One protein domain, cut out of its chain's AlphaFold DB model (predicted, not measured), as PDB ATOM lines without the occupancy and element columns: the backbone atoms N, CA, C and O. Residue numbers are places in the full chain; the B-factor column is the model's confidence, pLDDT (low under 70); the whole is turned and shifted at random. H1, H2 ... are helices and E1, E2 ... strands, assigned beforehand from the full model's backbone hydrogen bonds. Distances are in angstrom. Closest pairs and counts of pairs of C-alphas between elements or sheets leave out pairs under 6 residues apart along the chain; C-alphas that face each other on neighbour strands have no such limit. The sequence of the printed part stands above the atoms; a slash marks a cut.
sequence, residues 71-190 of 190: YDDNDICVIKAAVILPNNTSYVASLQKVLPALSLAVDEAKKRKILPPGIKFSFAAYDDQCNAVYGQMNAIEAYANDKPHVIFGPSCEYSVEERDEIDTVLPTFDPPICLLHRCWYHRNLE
ATOM      1  N   TYR A  71      18.223  13.251   4.463       77.69
ATOM      2  CA  TYR A  71      18.962  12.945   3.227       77.69
ATOM      3  C   TYR A  71      18.054  13.034   1.993       77.69
ATOM      4  O   TYR A  71      16.952  12.484   2.006       77.69
ATOM      5  N   ASP A  72      18.517  13.717   0.942       73.38
ATOM      6  CA  ASP A  72      17.833  13.766  -0.357       73.38
ATOM      7  C   ASP A  72      18.197  12.575  -1.267       73.38
ATOM      8  O   ASP A  72      19.060  11.759  -0.939       73.38
ATOM      9  N   ASP A  73      17.563  12.488  -2.443       78.44
ATOM     10  CA  ASP A  73      17.824  11.430  -3.436       78.44
ATOM     11  C   ASP A  73      19.285  11.404  -3.943       78.44
ATOM     12  O   ASP A  73      19.706  10.434  -4.573       78.44
ATOM     13  N   ASN A  74      20.068  12.458  -3.678       77.81
ATOM     14  CA  ASN A  74      21.478  12.579  -4.048       77.81
ATOM     15  C   ASN A  74      22.432  12.291  -2.875       77.81
ATOM     16  O   ASN A  74      23.618  12.611  -2.979       77.81
ATOM     17  N   ASP A  75      21.942  11.713  -1.772       74.75
ATOM     18  CA  ASP A  75      22.719  11.428  -0.555       74.75
ATOM     19  C   ASP A  75      23.297  12.706   0.098       74.75
ATOM     20  O   ASP A  75      24.321  12.676   0.785       74.75
ATOM     21  N   ILE A  76      22.644  13.860  -0.104       80.94
ATOM     22  CA  ILE A  76      23.019  15.133   0.522       80.94
ATOM     23  C   ILE A  76      22.231  15.311   1.820       80.94
ATOM     24  O   ILE A  76      21.002  15.309   1.827       80.94
ATOM     25  N   CYS A  77      22.948  15.558   2.916       82.19
ATOM     26  CA  CYS A  77      22.386  15.862   4.231       82.19
ATOM     27  C   CYS A  77      21.817  17.294   4.246       82.19
ATOM     28  O   CYS A  77      22.553  18.284   4.206       82.19
ATOM     29  N   VAL A  78      20.492  17.422   4.286       83.75
ATOM     30  CA  VAL A  78      19.758  18.690   4.273       83.75
ATOM     31  C   VAL A  78      19.229  19.032   5.663       83.75
ATOM     32  O   VAL A  78      18.364  18.354   6.219       83.75
ATOM     33  N   ILE A  79      19.687  20.162   6.191       85.81
ATOM     34  CA  ILE A  79      19.157  20.772   7.408       85.81
ATOM     35  C   ILE A  79      18.108  21.805   6.999       85.81
ATOM     36  O   ILE A  79      18.416  22.876   6.469       85.81
ATOM     37  N   LYS A  80      16.842  21.465   7.227       86.62
ATOM     38  CA  LYS A  80      15.712  22.387   7.075       86.62
ATOM     39  C   LYS A  80      15.635  23.361   8.245       86.62
ATOM     40  O   LYS A  80      15.641  22.934   9.397       86.62
ATOM     41  N   ALA A  81      15.512  24.638   7.927       87.94
ATOM     42  CA  ALA A  81      15.376  25.735   8.861       87.94
ATOM     43  C   ALA A  81      14.143  26.568   8.500       87.94
ATOM     44  O   ALA A  81      14.052  27.066   7.380       87.94
ATOM     45  N   ALA A  82      13.213  26.752   9.430       88.31
ATOM     46  CA  ALA A  82      12.122  27.707   9.249       88.31
ATOM     47  C   ALA A  82      12.584  29.102   9.686       88.31
ATOM     48  O   ALA A  82      13.310  29.226  10.666       88.31
ATOM     49  N   VAL A  83      12.186  30.147   8.970       88.75
ATOM     50  CA  VAL A  83      12.495  31.549   9.265       88.75
ATOM     51  C   VAL A  83      11.179  32.310   9.324       88.75
ATOM     52  O   VAL A  83      10.556  32.548   8.293       88.75
ATOM     53  N   ILE A  84      10.755  32.671  10.528       87.88
ATOM     54  CA  ILE A  84       9.483  33.331  10.815       87.88
ATOM     55  C   ILE A  84       9.795  34.783  11.166       87.88
ATOM     56  O   ILE A  84      10.315  35.064  12.244       87.88
ATOM     57  N   LEU A  85       9.576  35.693  10.220       85.69
ATOM     58  CA  LEU A  85       9.944  37.106  10.332       85.69
ATOM     59  C   LEU A  85       9.029  37.963   9.456       85.69
ATOM     60  O   LEU A  85       8.518  37.458   8.459       85.69
ATOM     61  N   PRO A  86       8.915  39.274   9.712       86.88
ATOM     62  CA  PRO A  86       8.072  40.120   8.886       86.88
ATOM     63  C   PRO A  86       8.680  40.284   7.490       86.88
ATOM     64  O   PRO A  86       9.873  40.585   7.335       86.88
ATOM     65  N   ASN A  87       7.855  40.178   6.450       88.81
ATOM     66  CA  ASN A  87       8.237  40.471   5.064       88.81
ATOM     67  C   ASN A  87       8.185  41.977   4.744       88.81
ATOM     68  O   ASN A  87       7.817  42.397   3.647       88.81
ATOM     69  N   ASN A  88       8.533  42.822   5.714       84.38
ATOM     70  CA  ASN A  88       8.509  44.270   5.565       84.38
ATOM     71  C   ASN A  88       9.860  44.874   5.964       84.38
ATOM     72  O   ASN A  88      10.320  44.722   7.094       84.38
ATOM     73  N   THR A  89      10.490  45.595   5.036       83.31
ATOM     74  CA  THR A  89      11.823  46.195   5.203       83.31
ATOM     75  C   THR A  89      11.881  47.325   6.224       83.31
ATOM     76  O   THR A  89      12.986  47.675   6.656       83.31
ATOM     77  N   SER A  90      10.730  47.853   6.651       83.00
ATOM     78  CA  SER A  90      10.626  48.816   7.751       83.00
ATOM     79  C   SER A  90      11.156  48.251   9.071       83.00
ATOM     80  O   SER A  90      11.656  49.009   9.899       83.00
ATOM     81  N   TYR A  91      11.125  46.926   9.256       76.12
ATOM     82  CA  TYR A  91      11.685  46.273  10.438       76.12
ATOM     83  C   TYR A  91      13.188  45.997  10.284       76.12
ATOM     84  O   TYR A  91      13.695  45.674   9.198       76.12
ATOM     85  N   VAL A  92      13.920  46.121  11.398       73.75
ATOM     86  CA  VAL A  92      15.374  45.877  11.465       73.75
ATOM     87  C   VAL A  92      15.693  44.432  11.079       73.75
ATOM     88  O   VAL A  92      16.553  44.200  10.233       73.75
ATOM     89  N   ALA A  93      14.937  43.480  11.622       74.12
ATOM     90  CA  ALA A  93      15.007  42.067  11.286       74.12
ATOM     91  C   ALA A  93      13.773  41.670  10.470       74.12
ATOM     92  O   ALA A  93      12.726  41.324  11.005       74.12
ATOM     93  N   SER A  94      13.911  41.765   9.152       84.62
ATOM     94  CA  SER A  94      12.907  41.348   8.174       84.62
ATOM     95  C   SER A  94      13.446  40.219   7.311       84.62
ATOM     96  O   SER A  94      14.665  40.090   7.157       84.62
ATOM     97  N   LEU A  95      12.556  39.428   6.708       86.75
ATOM     98  CA  LEU A  95      12.943  38.307   5.839       86.75
ATOM     99  C   LEU A  95      13.951  38.732   4.767       86.75
ATOM    100  O   LEU A  95      14.974  38.079   4.574       86.75
ATOM    101  N   GLN A  96      13.717  39.889   4.146       87.38
ATOM    102  CA  GLN A  96      14.567  40.428   3.082       87.38
ATOM    103  C   GLN A  96      15.997  40.756   3.541       87.38
ATOM    104  O   GLN A  96      16.910  40.776   2.721       87.38
ATOM    105  N   LYS A  97      16.212  40.991   4.842       86.12
ATOM    106  CA  LYS A  97      17.530  41.283   5.427       86.12
ATOM    107  C   LYS A  97      18.166  40.052   6.072       86.12
ATOM    108  O   LYS A  97      19.376  39.869   5.984       86.12
ATOM    109  N   VAL A  98      17.367  39.204   6.719       86.56
ATOM    110  CA  VAL A  98      17.873  38.055   7.483       86.56
ATOM    111  C   VAL A  98      18.215  36.873   6.584       86.56
ATOM    112  O   VAL A  98      19.259  36.261   6.783       86.56
ATOM    113  N   LEU A  99      17.412  36.573   5.560       88.81
ATOM    114  CA  LEU A  99      17.712  35.480   4.626       88.81
ATOM    115  C   LEU A  99      19.093  35.613   3.949       88.81
ATOM    116  O   LEU A  99      19.851  34.639   3.982       88.81
ATOM    117  N   PRO A 100      19.497  36.778   3.397       90.25
ATOM    118  CA  PRO A 100      20.842  36.914   2.838       90.25
ATOM    119  C   PRO A 100      21.938  36.826   3.910       90.25
ATOM    120  O   PRO A 100      23.001  36.266   3.646       90.25
ATOM    121  N   ALA A 101      21.686  37.308   5.133       87.81
ATOM    122  CA  ALA A 101      22.631  37.163   6.240       87.81
ATOM    123  C   ALA A 101      22.824  35.691   6.649       87.81
ATOM    124  O   ALA A 101      23.952  35.273   6.911       87.81
ATOM    125  N   LEU A 102      21.751  34.893   6.657       88.31
ATOM    126  CA  LEU A 102      21.810  33.451   6.909       88.31
ATOM    127  C   LEU A 102      22.577  32.717   5.806       88.31
ATOM    128  O   LEU A 102      23.423  31.881   6.116       88.31
ATOM    129  N   SER A 103      22.349  33.065   4.537       89.44
ATOM    130  CA  SER A 103      23.121  32.506   3.421       89.44
ATOM    131  C   SER A 103      24.616  32.782   3.589       89.44
ATOM    132  O   SER A 103      25.428  31.863   3.507       89.44
ATOM    133  N   LEU A 104      24.980  34.029   3.908       88.88
ATOM    134  CA  LEU A 104      26.373  34.408   4.131       88.88
ATOM    135  C   LEU A 104      26.980  33.681   5.339       88.88
ATOM    136  O   LEU A 104      28.130  33.248   5.284       88.88
ATOM    137  N   ALA A 105      26.216  33.515   6.420       85.62
ATOM    138  CA  ALA A 105      26.661  32.781   7.600       85.62
ATOM    139  C   ALA A 105      26.944  31.304   7.286       85.62
ATOM    140  O   ALA A 105      27.952  30.770   7.749       85.62
ATOM    141  N   VAL A 106      26.102  30.655   6.472       86.50
ATOM    142  CA  VAL A 106      26.333  29.278   6.008       86.50
ATOM    143  C   VAL A 106      27.593  29.200   5.148       86.50
ATOM    144  O   VAL A 106      28.411  28.300   5.347       86.50
ATOM    145  N   ASP A 107      27.788  30.146   4.230       86.88
ATOM    146  CA  ASP A 107      28.973  30.183   3.369       86.88
ATOM    147  C   ASP A 107      30.260  30.372   4.180       86.88
ATOM    148  O   ASP A 107      31.243  29.658   3.974       86.88
ATOM    149  N   GLU A 108      30.259  31.286   5.149       84.81
ATOM    150  CA  GLU A 108      31.388  31.492   6.058       84.81
ATOM    151  C   GLU A 108      31.644  30.271   6.947       84.81
ATOM    152  O   GLU A 108      32.795  29.867   7.124       84.81
ATOM    153  N   ALA A 109      30.596  29.630   7.464       80.56
ATOM    154  CA  ALA A 109      30.729  28.418   8.264       80.56
ATOM    155  C   ALA A 109      31.322  27.252   7.451       80.56
ATOM    156  O   ALA A 109      32.152  26.499   7.970       80.56
ATOM    157  N   LYS A 110      30.978  27.143   6.160       81.06
ATOM    158  CA  LYS A 110      31.596  26.187   5.226       81.06
ATOM    159  C   LYS A 110      33.064  26.515   4.960       81.06
ATOM    160  O   LYS A 110      33.911  25.628   5.056       81.06
ATOM    161  N   LYS A 111      33.402  27.782   4.687       84.12
ATOM    162  CA  LYS A 111      34.800  28.216   4.471       84.12
ATOM    163  C   LYS A 111      35.682  27.936   5.685       84.12
ATOM    164  O   LYS A 111      36.816  27.490   5.537       84.12
ATOM    165  N   ARG A 112      35.144  28.167   6.884       81.75
ATOM    166  CA  ARG A 112      35.819  27.914   8.164       81.75
ATOM    167  C   ARG A 112      35.851  26.432   8.551       81.75
ATOM    168  O   ARG A 112      36.398  26.115   9.600       81.75
ATOM    169  N   LYS A 113      35.287  25.537   7.724       74.94
ATOM    170  CA  LYS A 113      35.166  24.091   7.984       74.94
ATOM    171  C   LYS A 113      34.466  23.771   9.312       74.94
ATOM    172  O   LYS A 113      34.708  22.725   9.899       74.94
ATOM    173  N   ILE A 114      33.603  24.681   9.773       74.94
ATOM    174  CA  ILE A 114      32.732  24.463  10.937       74.94
ATOM    175  C   ILE A 114      31.596  23.519  10.532       74.94
ATOM    176  O   ILE A 114      31.195  22.654  11.300       74.94
ATOM    177  N   LEU A 115      31.097  23.677   9.302       71.06
ATOM    178  CA  LEU A 115      30.130  22.767   8.704       71.06
ATOM    179  C   LEU A 115      30.856  21.734   7.825       71.06
ATOM    180  O   LEU A 115      31.615  22.142   6.937       71.06
ATOM    181  N   PRO A 116      30.616  20.425   8.032       67.94
ATOM    182  CA  PRO A 116      31.145  19.369   7.180       67.94
ATOM    183  C   PRO A 116      30.799  19.563   5.695       67.94
ATOM    184  O   PRO A 116      29.715  20.064   5.361       67.94
ATOM    185  N   PRO A 117      31.691  19.146   4.778       65.75
ATOM    186  CA  PRO A 117      31.360  19.083   3.362       65.75
ATOM    187  C   PRO A 117      30.226  18.066   3.154       65.75
ATOM    188  O   PRO A 117      30.280  16.965   3.687       65.75
ATOM    189  N   GLY A 118      29.193  18.443   2.395       69.56
ATOM    190  CA  GLY A 118      28.020  17.589   2.148       69.56
ATOM    191  C   GLY A 118      26.755  17.977   2.921       69.56
ATOM    192  O   GLY A 118      25.723  17.343   2.729       69.56
ATOM    193  N   ILE A 119      26.798  19.041   3.736       77.50
ATOM    194  CA  ILE A 119      25.602  19.600   4.382       77.50
ATOM    195  C   ILE A 119      25.026  20.769   3.573       77.50
ATOM    196  O   ILE A 119      25.728  21.723   3.197       77.50
ATOM    197  N   LYS A 120      23.713  20.729   3.350       83.94
ATOM    198  CA  LYS A 120      22.930  21.790   2.714       83.94
ATOM    199  C   LYS A 120      21.922  22.361   3.705       83.94
ATOM    200  O   LYS A 120      21.181  21.622   4.333       83.94
ATOM    201  N   PHE A 121      21.858  23.683   3.812       87.00
ATOM    202  CA  PHE A 121      20.785  24.349   4.547       87.00
ATOM    203  C   PHE A 121      19.646  24.696   3.591       87.00
ATOM    204  O   PHE A 121      19.890  25.194   2.490       87.00
ATOM    205  N   SER A 122      18.413  24.430   4.015       89.56
ATOM    206  CA  SER A 122      17.197  24.826   3.308       89.56
ATOM    207  C   SER A 122      16.390  25.746   4.205       89.56
ATOM    208  O   SER A 122      15.947  25.318   5.266       89.56
ATOM    209  N   PHE A 123      16.199  26.995   3.785       90.81
ATOM    210  CA  PHE A 123      15.447  27.984   4.550       90.81
ATOM    211  C   PHE A 123      14.019  28.095   4.009       90.81
ATOM    212  O   PHE A 123      13.835  28.433   2.841       90.81
ATOM    213  N   ALA A 124      13.026  27.825   4.852       90.75
ATOM    214  CA  ALA A 124      11.612  28.062   4.574       90.75
ATOM    215  C   ALA A 124      11.185  29.367   5.254       90.75
ATOM    216  O   ALA A 124      11.351  29.510   6.461       90.75
ATOM    217  N   ALA A 125      10.697  30.338   4.486       91.00
ATOM    218  CA  ALA A 125      10.359  31.666   4.988       91.00
ATOM    219  C   ALA A 125       8.850  31.804   5.234       91.00
ATOM    220  O   ALA A 125       8.065  31.503   4.338       91.00
ATOM    221  N   TYR A 126       8.469  32.330   6.400       88.81
ATOM    222  CA  TYR A 126       7.083  32.615   6.779       88.81
ATOM    223  C   TYR A 126       6.964  34.058   7.263       88.81
ATOM    224  O   TYR A 126       7.760  34.509   8.090       88.81
ATOM    225  N   ASP A 127       5.968  34.773   6.744       88.56
ATOM    226  CA  ASP A 127       5.701  36.164   7.102       88.56
ATOM    227  C   ASP A 127       4.808  36.241   8.342       88.56
ATOM    228  O   ASP A 127       3.615  35.940   8.273       88.56
ATOM    229  N   ASP A 128       5.379  36.638   9.479       81.88
ATOM    230  CA  ASP A 128       4.631  36.827  10.729       81.88
ATOM    231  C   ASP A 128       3.824  38.134  10.762       81.88
ATOM    232  O   ASP A 128       3.059  38.355  11.699       81.88
ATOM    233  N   GLN A 129       3.999  39.017   9.769       85.75
ATOM    234  CA  GLN A 129       3.391  40.351   9.709       85.75
ATOM    235  C   GLN A 129       3.571  41.169  11.001       85.75
ATOM    236  O   GLN A 129       2.815  42.107  11.261       85.75
ATOM    237  N   CYS A 130       4.583  40.838  11.809       79.44
ATOM    238  CA  CYS A 130       4.801  41.393  13.139       79.44
ATOM    239  C   CYS A 130       3.612  41.216  14.107       79.44
ATOM    240  O   CYS A 130       3.342  42.083  14.937       79.44
ATOM    241  N   ASN A 131       2.880  40.105  14.002       80.62
ATOM    242  CA  ASN A 131       1.690  39.815  14.801       80.62
ATOM    243  C   ASN A 131       1.799  38.435  15.470       80.62
ATOM    244  O   ASN A 131       2.106  37.442  14.816       80.62
ATOM    245  N   ALA A 132       1.524  38.381  16.780       77.81
ATOM    246  CA  ALA A 132       1.700  37.188  17.614       77.81
ATOM    247  C   ALA A 132       0.918  35.975  17.109       77.81
ATOM    248  O   ALA A 132       1.469  34.877  17.031       77.81
ATOM    249  N   VAL A 133      -0.328  36.192  16.683       79.81
ATOM    250  CA  VAL A 133      -1.202  35.132  16.173       79.81
ATOM    251  C   VAL A 133      -0.609  34.532  14.902       79.81
ATOM    252  O   VAL A 133      -0.477  33.317  14.791       79.81
ATOM    253  N   TYR A 134      -0.182  35.380  13.964       80.00
ATOM    254  CA  TYR A 134       0.435  34.916  12.720       80.00
ATOM    255  C   TYR A 134       1.794  34.256  12.970       80.00
ATOM    256  O   TYR A 134       2.095  33.243  12.347       80.00
ATOM    257  N   GLY A 135       2.589  34.753  13.917       78.38
ATOM    258  CA  GLY A 135       3.847  34.119  14.311       78.38
ATOM    259  C   GLY A 135       3.660  32.704  14.864       78.38
ATOM    260  O   GLY A 135       4.361  31.787  14.436       78.38
ATOM    261  N   GLN A 136       2.701  32.509  15.774       77.81
ATOM    262  CA  GLN A 136       2.378  31.192  16.332       77.81
ATOM    263  C   GLN A 136       1.791  30.252  15.266       77.81
ATOM    264  O   GLN A 136       2.237  29.111  15.137       77.81
ATOM    265  N   MET A 137       0.838  30.732  14.458       81.00
ATOM    266  CA  MET A 137       0.253  29.949  13.364       81.00
ATOM    267  C   MET A 137       1.316  29.495  12.363       81.00
ATOM    268  O   MET A 137       1.358  28.317  12.016       81.00
ATOM    269  N   ASN A 138       2.218  30.392  11.961       83.06
ATOM    270  CA  ASN A 138       3.309  30.072  11.047       83.06
ATOM    271  C   ASN A 138       4.301  29.069  11.649       83.06
ATOM    272  O   ASN A 138       4.865  28.265  10.916       83.06
ATOM    273  N   ALA A 139       4.523  29.086  12.966       78.56
ATOM    274  CA  ALA A 139       5.369  28.092  13.626       78.56
ATOM    275  C   ALA A 139       4.743  26.692  13.573       78.56
ATOM    276  O   ALA A 139       5.430  25.719  13.253       78.56
ATOM    277  N   ILE A 140       3.434  26.600  13.821       80.06
ATOM    278  CA  ILE A 140       2.673  25.352  13.696       80.06
ATOM    279  C   ILE A 140       2.670  24.875  12.240       80.06
ATOM    280  O   ILE A 140       2.926  23.700  11.979       80.06
ATOM    281  N   GLU A 141       2.416  25.776  11.292       82.12
ATOM    282  CA  GLU A 141       2.399  25.464   9.863       82.12
ATOM    283  C   GLU A 141       3.768  24.981   9.376       82.12
ATOM    284  O   GLU A 141       3.859  23.946   8.714       82.12
ATOM    285  N   ALA A 142       4.843  25.663   9.778       78.88
ATOM    286  CA  ALA A 142       6.206  25.246   9.484       78.88
ATOM    287  C   ALA A 142       6.497  23.851  10.038       78.88
ATOM    288  O   ALA A 142       7.061  23.006   9.342       78.88
ATOM    289  N   TYR A 143       6.084  23.575  11.275       77.81
ATOM    290  CA  TYR A 143       6.276  22.262  11.873       77.81
ATOM    291  C   TYR A 143       5.501  21.162  11.136       77.81
ATOM    292  O   TYR A 143       6.059  20.106  10.828       77.81
ATOM    293  N   ALA A 144       4.232  21.416  10.822       77.69
ATOM    294  CA  ALA A 144       3.357  20.449  10.170       77.69
ATOM    295  C   ALA A 144       3.800  20.128   8.733       77.69
ATOM    296  O   ALA A 144       3.821  18.957   8.345       77.69
ATOM    297  N   ASN A 145       4.170  21.154   7.964       80.44
ATOM    298  CA  ASN A 145       4.451  21.020   6.537       80.44
ATOM    299  C   ASN A 145       5.921  20.702   6.260       80.44
ATOM    300  O   ASN A 145       6.235  19.806   5.475       80.44
ATOM    301  N   ASP A 146       6.829  21.411   6.923       77.31
ATOM    302  CA  ASP A 146       8.237  21.426   6.542       77.31
ATOM    303  C   ASP A 146       9.126  20.619   7.482       77.31
ATOM    304  O   ASP A 146      10.203  20.179   7.057       77.31
ATOM    305  N   LYS A 147       8.653  20.352   8.709       77.50
ATOM    306  CA  LYS A 147       9.380  19.632   9.770       77.50
ATOM    307  C   LYS A 147      10.812  20.171   9.918       77.50
ATOM    308  O   LYS A 147      11.780  19.458   9.630       77.50
ATOM    309  N   PRO A 148      10.969  21.459  10.264       79.12
ATOM    310  CA  PRO A 148      12.272  22.083  10.376       79.12
ATOM    311  C   PRO A 148      13.047  21.502  11.562       79.12
ATOM    312  O   PRO A 148      12.480  21.215  12.612       79.12
ATOM    313  N   HIS A 149      14.364  21.395  11.407       77.06
ATOM    314  CA  HIS A 149      15.276  21.027  12.495       77.06
ATOM    315  C   HIS A 149      15.568  22.231  13.399       77.06
ATOM    316  O   HIS A 149      15.919  22.075  14.562       77.06
ATOM    317  N   VAL A 150      15.452  23.444  12.851       79.19
ATOM    318  CA  VAL A 150      15.667  24.704  13.565       79.19
ATOM    319  C   VAL A 150      14.637  25.731  13.118       79.19
ATOM    320  O   VAL A 150      14.322  25.828  11.930       79.19
ATOM    321  N   ILE A 151      14.119  26.511  14.061       80.38
ATOM    322  CA  ILE A 151      13.202  27.615  13.778       80.38
ATOM    323  C   ILE A 151      13.894  28.915  14.183       80.38
ATOM    324  O   ILE A 151      14.298  29.088  15.330       80.38
ATOM    325  N   PHE A 152      14.043  29.830  13.232       80.06
ATOM    326  CA  PHE A 152      14.558  31.177  13.422       80.06
ATOM    327  C   PHE A 152      13.391  32.151  13.470       80.06
ATOM    328  O   PHE A 152      12.770  32.422  12.446       80.06
ATOM    329  N   GLY A 153      13.111  32.707  14.640       68.06
ATOM    330  CA  GLY A 153      12.070  33.720  14.784       68.06
ATOM    331  C   GLY A 153      11.282  33.598  16.079       68.06
ATOM    332  O   GLY A 153      11.559  32.697  16.871       68.06
ATOM    333  N   PRO A 154      10.301  34.492  16.286       66.50
ATOM    334  CA  PRO A 154      10.099  35.766  15.577       66.50
ATOM    335  C   PRO A 154      10.954  36.908  16.153       66.50
ATOM    336  O   PRO A 154      11.491  36.809  17.257       66.50
ATOM    337  N   SER A 155      11.144  37.981  15.375       66.94
ATOM    338  CA  SER A 155      11.963  39.141  15.787       66.94
ATOM    339  C   SER A 155      11.153  40.361  16.216       66.94
ATOM    340  O   SER A 155      11.744  41.337  16.685       66.94
ATOM    341  N   CYS A 156       9.835  40.337  16.041       68.31
ATOM    342  CA  CYS A 156       8.989  41.386  16.575       68.31
ATOM    343  C   CYS A 156       8.882  41.260  18.094       68.31
ATOM    344  O   CYS A 156       8.757  40.162  18.635       68.31
ATOM    345  N   GLU A 157       8.972  42.397  18.778       59.53
ATOM    346  CA  GLU A 157       8.677  42.478  20.199       59.53
ATOM    347  C   GLU A 157       7.173  42.273  20.351       59.53
ATOM    348  O   GLU A 157       6.377  43.182  20.127       59.53
ATOM    349  N   TYR A 158       6.772  41.043  20.658       57.19
ATOM    350  CA  TYR A 158       5.423  40.820  21.137       57.19
ATOM    351  C   TYR A 158       5.301  41.539  22.468       57.19
ATOM    352  O   TYR A 158       6.024  41.229  23.418       57.19
ATOM    353  N   SER A 159       4.434  42.549  22.492       35.31
ATOM    354  CA  SER A 159       4.032  43.263  23.691       35.31
ATOM    355  C   SER A 159       3.719  42.240  24.780       35.31
ATOM    356  O   SER A 159       2.783  41.463  24.649       35.31
ATOM    357  N   VAL A 160       4.597  42.219  25.781       40.00
ATOM    358  CA  VAL A 160       4.477  41.654  27.127       40.00
ATOM    359  C   VAL A 160       3.097  41.046  27.416       40.00
ATOM    360  O   VAL A 160       2.180  41.806  27.685       40.00
ATOM    361  N   GLU A 161       2.976  39.713  27.352       35.53
ATOM    362  CA  GLU A 161       2.104  38.874  28.214       35.53
ATOM    363  C   GLU A 161       2.064  37.383  27.816       35.53
ATOM    364  O   GLU A 161       1.557  36.577  28.577       35.53
ATOM    365  N   GLU A 162       2.701  36.951  26.724       40.62
ATOM    366  CA  GLU A 162       2.782  35.517  26.366       40.62
ATOM    367  C   GLU A 162       4.203  34.965  26.505       40.62
ATOM    368  O   GLU A 162       4.770  34.356  25.599       40.62
ATOM    369  N   ARG A 163       4.825  35.212  27.665       41.97
ATOM    370  CA  ARG A 163       6.089  34.546  28.025       41.97
ATOM    371  C   ARG A 163       5.875  33.246  28.814       41.97
ATOM    372  O   ARG A 163       6.827  32.486  28.935       41.97
ATOM    373  N   ASP A 164       4.640  32.947  29.223       43.06
ATOM    374  CA  ASP A 164       4.323  31.760  30.028       43.06
ATOM    375  C   ASP A 164       3.402  30.743  29.310       43.06
ATOM    376  O   ASP A 164       3.245  29.615  29.776       43.06
ATOM    377  N   GLU A 165       2.825  31.076  28.145       42.28
ATOM    378  CA  GLU A 165       1.849  30.193  27.476       42.28
ATOM    379  C   GLU A 165       2.436  29.355  26.323       42.28
ATOM    380  O   GLU A 165       1.985  28.233  26.095       42.28
ATOM    381  N   ILE A 166       3.514  29.797  25.658       43.53
ATOM    382  CA  ILE A 166       4.143  29.012  24.569       43.53
ATOM    383  C   ILE A 166       4.841  27.745  25.101       43.53
ATOM    384  O   ILE A 166       4.758  26.701  24.453       43.53
ATOM    385  N   ASP A 167       5.414  27.784  26.309       39.78
ATOM    386  CA  ASP A 167       5.957  26.585  26.977       39.78
ATOM    387  C   ASP A 167       4.845  25.596  27.389       39.78
ATOM    388  O   ASP A 167       5.103  24.411  27.598       39.78
ATOM    389  N   THR A 168       3.588  26.054  27.470       40.25
ATOM    390  CA  THR A 168       2.447  25.237  27.915       40.25
ATOM    391  C   THR A 168       1.654  24.632  26.748       40.25
ATOM    392  O   THR A 168       1.041  23.576  26.907       40.25
ATOM    393  N   VAL A 169       1.679  25.248  25.558       42.16
ATOM    394  CA  VAL A 169       0.940  24.756  24.376       42.16
ATOM    395  C   VAL A 169       1.732  23.713  23.574       42.16
ATOM    396  O   VAL A 169       1.127  22.879  22.898       42.16
ATOM    397  N   LEU A 170       3.066  23.683  23.680       40.91
ATOM    398  CA  LEU A 170       3.910  22.719  22.957       40.91
ATOM    399  C   LEU A 170       4.887  21.924  23.853       40.91
ATOM    400  O   LEU A 170       6.048  21.773  23.484       40.91
ATOM    401  N   PRO A 171       4.455  21.301  24.968       38.50
ATOM    402  CA  PRO A 171       5.341  20.479  25.803       38.50
ATOM    403  C   PRO A 171       5.805  19.176  25.116       38.50
ATOM    404  O   PRO A 171       6.497  18.362  25.722       38.50
ATOM    405  N   THR A 172       5.403  18.937  23.862       39.16
ATOM    406  CA  THR A 172       5.741  17.743  23.071       39.16
ATOM    407  C   THR A 172       6.505  18.050  21.783       39.16
ATOM    408  O   THR A 172       6.759  17.131  21.005       39.16
ATOM    409  N   PHE A 173       6.844  19.312  21.517       43.12
ATOM    410  CA  PHE A 173       7.468  19.721  20.262       43.12
ATOM    411  C   PHE A 173       8.668  20.616  20.555       43.12
ATOM    412  O   PHE A 173       8.535  21.831  20.598       43.12
ATOM    413  N   ASP A 174       9.835  19.992  20.734       40.84
ATOM    414  CA  ASP A 174      11.117  20.663  20.985       40.84
ATOM    415  C   ASP A 174      11.999  20.735  19.710       40.84
ATOM    416  O   ASP A 174      13.064  20.116  19.650       40.84
ATOM    417  N   PRO A 175      11.659  21.483  18.642       48.88
ATOM    418  CA  PRO A 175      12.718  22.056  17.826       48.88
ATOM    419  C   PRO A 175      13.354  23.217  18.615       48.88
ATOM    420  O   PRO A 175      12.629  24.015  19.212       48.88
ATOM    421  N   PRO A 176      14.689  23.384  18.622       52.88
ATOM    422  CA  PRO A 176      15.314  24.544  19.251       52.88
ATOM    423  C   PRO A 176      14.829  25.825  18.557       52.88
ATOM    424  O   PRO A 176      15.249  26.148  17.441       52.88
ATOM    425  N   ILE A 177      13.919  26.555  19.207       52.12
ATOM    426  CA  ILE A 177      13.459  27.864  18.739       52.12
ATOM    427  C   ILE A 177      14.576  28.868  19.028       52.12
ATOM    428  O   ILE A 177      14.795  29.316  20.156       52.12
ATOM    429  N   CYS A 178      15.306  29.242  17.984       55.09
ATOM    430  CA  CYS A 178      16.291  30.307  18.023       55.09
ATOM    431  C   CYS A 178      15.587  31.657  17.824       55.09
ATOM    432  O   CYS A 178      15.549  32.207  16.720       55.09
ATOM    433  N   LEU A 179      15.047  32.216  18.913       51.91
ATOM    434  CA  LEU A 179      14.601  33.613  18.943       51.91
ATOM    435  C   LEU A 179      15.802  34.511  18.619       51.91
ATOM    436  O   LEU A 179      16.769  34.542  19.382       51.91
ATOM    437  N   LEU A 180      15.757  35.264  17.516       48.00
ATOM    438  CA  LEU A 180      16.884  36.089  17.049       48.00
ATOM    439  C   LEU A 180      17.404  37.052  18.126       48.00
ATOM    440  O   LEU A 180      18.615  37.229  18.251       48.00
ATOM    441  N   HIS A 181      16.517  37.601  18.962       36.00
ATOM    442  CA  HIS A 181      16.913  38.460  20.078       36.00
ATOM    443  C   HIS A 181      17.677  37.690  21.177       36.00
ATOM    444  O   HIS A 181      18.668  38.183  21.713       36.00
ATOM    445  N   ARG A 182      17.286  36.438  21.460       33.09
ATOM    446  CA  ARG A 182      17.946  35.575  22.457       33.09
ATOM    447  C   ARG A 182      19.256  34.985  21.925       33.09
ATOM    448  O   ARG A 182      20.222  34.904  22.672       33.09
ATOM    449  N   CYS A 183      19.334  34.666  20.631       38.69
ATOM    450  CA  CYS A 183      20.569  34.227  19.972       38.69
ATOM    451  C   CYS A 183      21.607  35.346  19.836       38.69
ATOM    452  O   CYS A 183      22.804  35.080  19.934       38.69
ATOM    453  N   TRP A 184      21.168  36.592  19.633       33.53
ATOM    454  CA  TRP A 184      22.065  37.746  19.646       33.53
ATOM    455  C   TRP A 184      22.626  37.997  21.053       33.53
ATOM    456  O   TRP A 184      23.834  38.161  21.210       33.53
ATOM    457  N   TYR A 185      21.772  37.924  22.081       30.39
ATOM    458  CA  TYR A 185      22.187  38.100  23.474       30.39
ATOM    459  C   TYR A 185      23.154  37.004  23.953       30.39
ATOM    460  O   TYR A 185      24.126  37.301  24.640       30.39
ATOM    461  N   HIS A 186      22.957  35.750  23.531       33.06
ATOM    462  CA  HIS A 186      23.833  34.642  23.927       33.06
ATOM    463  C   HIS A 186      25.232  34.690  23.285       33.06
ATOM    464  O   HIS A 186      26.164  34.125  23.845       33.06
ATOM    465  N   ARG A 187      25.400  35.361  22.132       33.25
ATOM    466  CA  ARG A 187      26.708  35.514  21.461       33.25
ATOM    467  C   ARG A 187      27.548  36.665  22.033       33.25
ATOM    468  O   ARG A 187      28.754  36.661  21.856       33.25
ATOM    469  N   ASN A 188      26.924  37.636  22.701       30.09
ATOM    470  CA  ASN A 188      27.605  38.792  23.303       30.09
ATOM    471  C   ASN A 188      27.937  38.602  24.797       30.09
ATOM    472  O   ASN A 188      28.360  39.556  25.447       30.09
ATOM    473  N   LEU A 189      27.717  37.403  25.348       35.03
ATOM    474  CA  LEU A 189      28.027  37.049  26.739       35.03
ATOM    475  C   LEU A 189      29.203  36.065  26.881       35.03
ATOM    476  O   LEU A 189      29.501  35.661  28.005       35.03
ATOM    477  N   GLU A 190      29.876  35.713  25.781       33.16
ATOM    478  CA  GLU A 190      31.138  34.953  25.780       33.16
ATOM    479  C   GLU A 190      32.297  35.796  25.241       33.16
ATOM    480  O   GLU A 190      32.103  36.479  24.207       33.16
TER     481      GLU A 190
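This is residues 71 to 190 of the 190 residues of an uncharacterized protein of Pediculus humanus subsp. corporis (UniProt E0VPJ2). A small parallel sheet of three strands, E2, E1 and E3 in that order, forms the core, with the long helix H1 over one face and H2 over the other, making three layers. Beyond the edge strand E3 runs a tail with two short helices, H3 and H4; its residues 177 to 178 pair with E3, and residues 184 to 190 stick out free. The printed part has 120 residues with four named helices and three named strands, in the order E1, H1, E2, H2, E3, H3, H4, and the class is mixed, helices and strands. It is compact, with a radius of gyration of the C-alphas of 15.1 A and spans of 43 by 30 by 30 A.

The inner strand E1, residues 77 to 85, is parallel to the edge strand E2, residues 119 to 127, at 22 degrees; N 83 and O 124 are 2.7 A apart, within hydrogen-bond range. E1 is also parallel to the other edge strand, E3, residues 150 to 152, at 28 degrees, with N 152 and O 82 at 2.7 A. H1, residues 95 to 111, is on the sheet at a height of 9.1 A. It lies over E1, with 4 C-alphas falling on it, and only just not over E2, with 2; it runs along the strands, at 26 degrees to E1 on the local plane. The closest C-alphas of H1 and E1 are those of Leu 95 and Leu 85, 5.5 A apart. H2, residues 132 to 146, is on the opposite face at a height of 8.7 A, over E1 and only just not over E2, on which 2 of its C-alphas fall. It runs along the strands, at 14 degrees to E1 on the local plane; the closest C-alphas of H2 and E2 are those of Asn 138 and Tyr 126, 6.2 A apart. E1, H1 and E2 make a strand-helix-strand unit, two parallel neighbours joined through a helix, with a right-handed crossover. E2, H2 and E3 make a split unit, with E1 between its strands, also right-handed. H4, residues 180 to 187, is only just not on the sheet, with 4 pairs of C-alphas within 10 A; its closest C-alpha to E3 is that of Leu 180, 6.5 A from that of Phe 152. H3, residues 166 to 169, is apart from H4 and from H2. Every O i to N i+4 pair is within hydrogen-bond range in H2 and H4, against 11 of 13 in H1, and H3 is too short for such a pair.

E1 begins at C-alpha 77 (22.386, 15.862, 4.231) and is 25.4 A long; E2 is 26.0 A, E3 6.6 A. H1 is 24.1 A, H2 20.3 A, H3 5.3 A and H4 10.8 A, ending at C-alpha 187 (26.708, 35.514, 21.461).

The C-alphas farthest apart are those of Asn 74 and Glu 161, at 45.9 A. The printed part has no cut, and the link from E3 to H3, residues 153 to 165, is long. The mean pLDDT of the printed part is 70.1, and residues 116 to 118 and 153 to 190 are under 70.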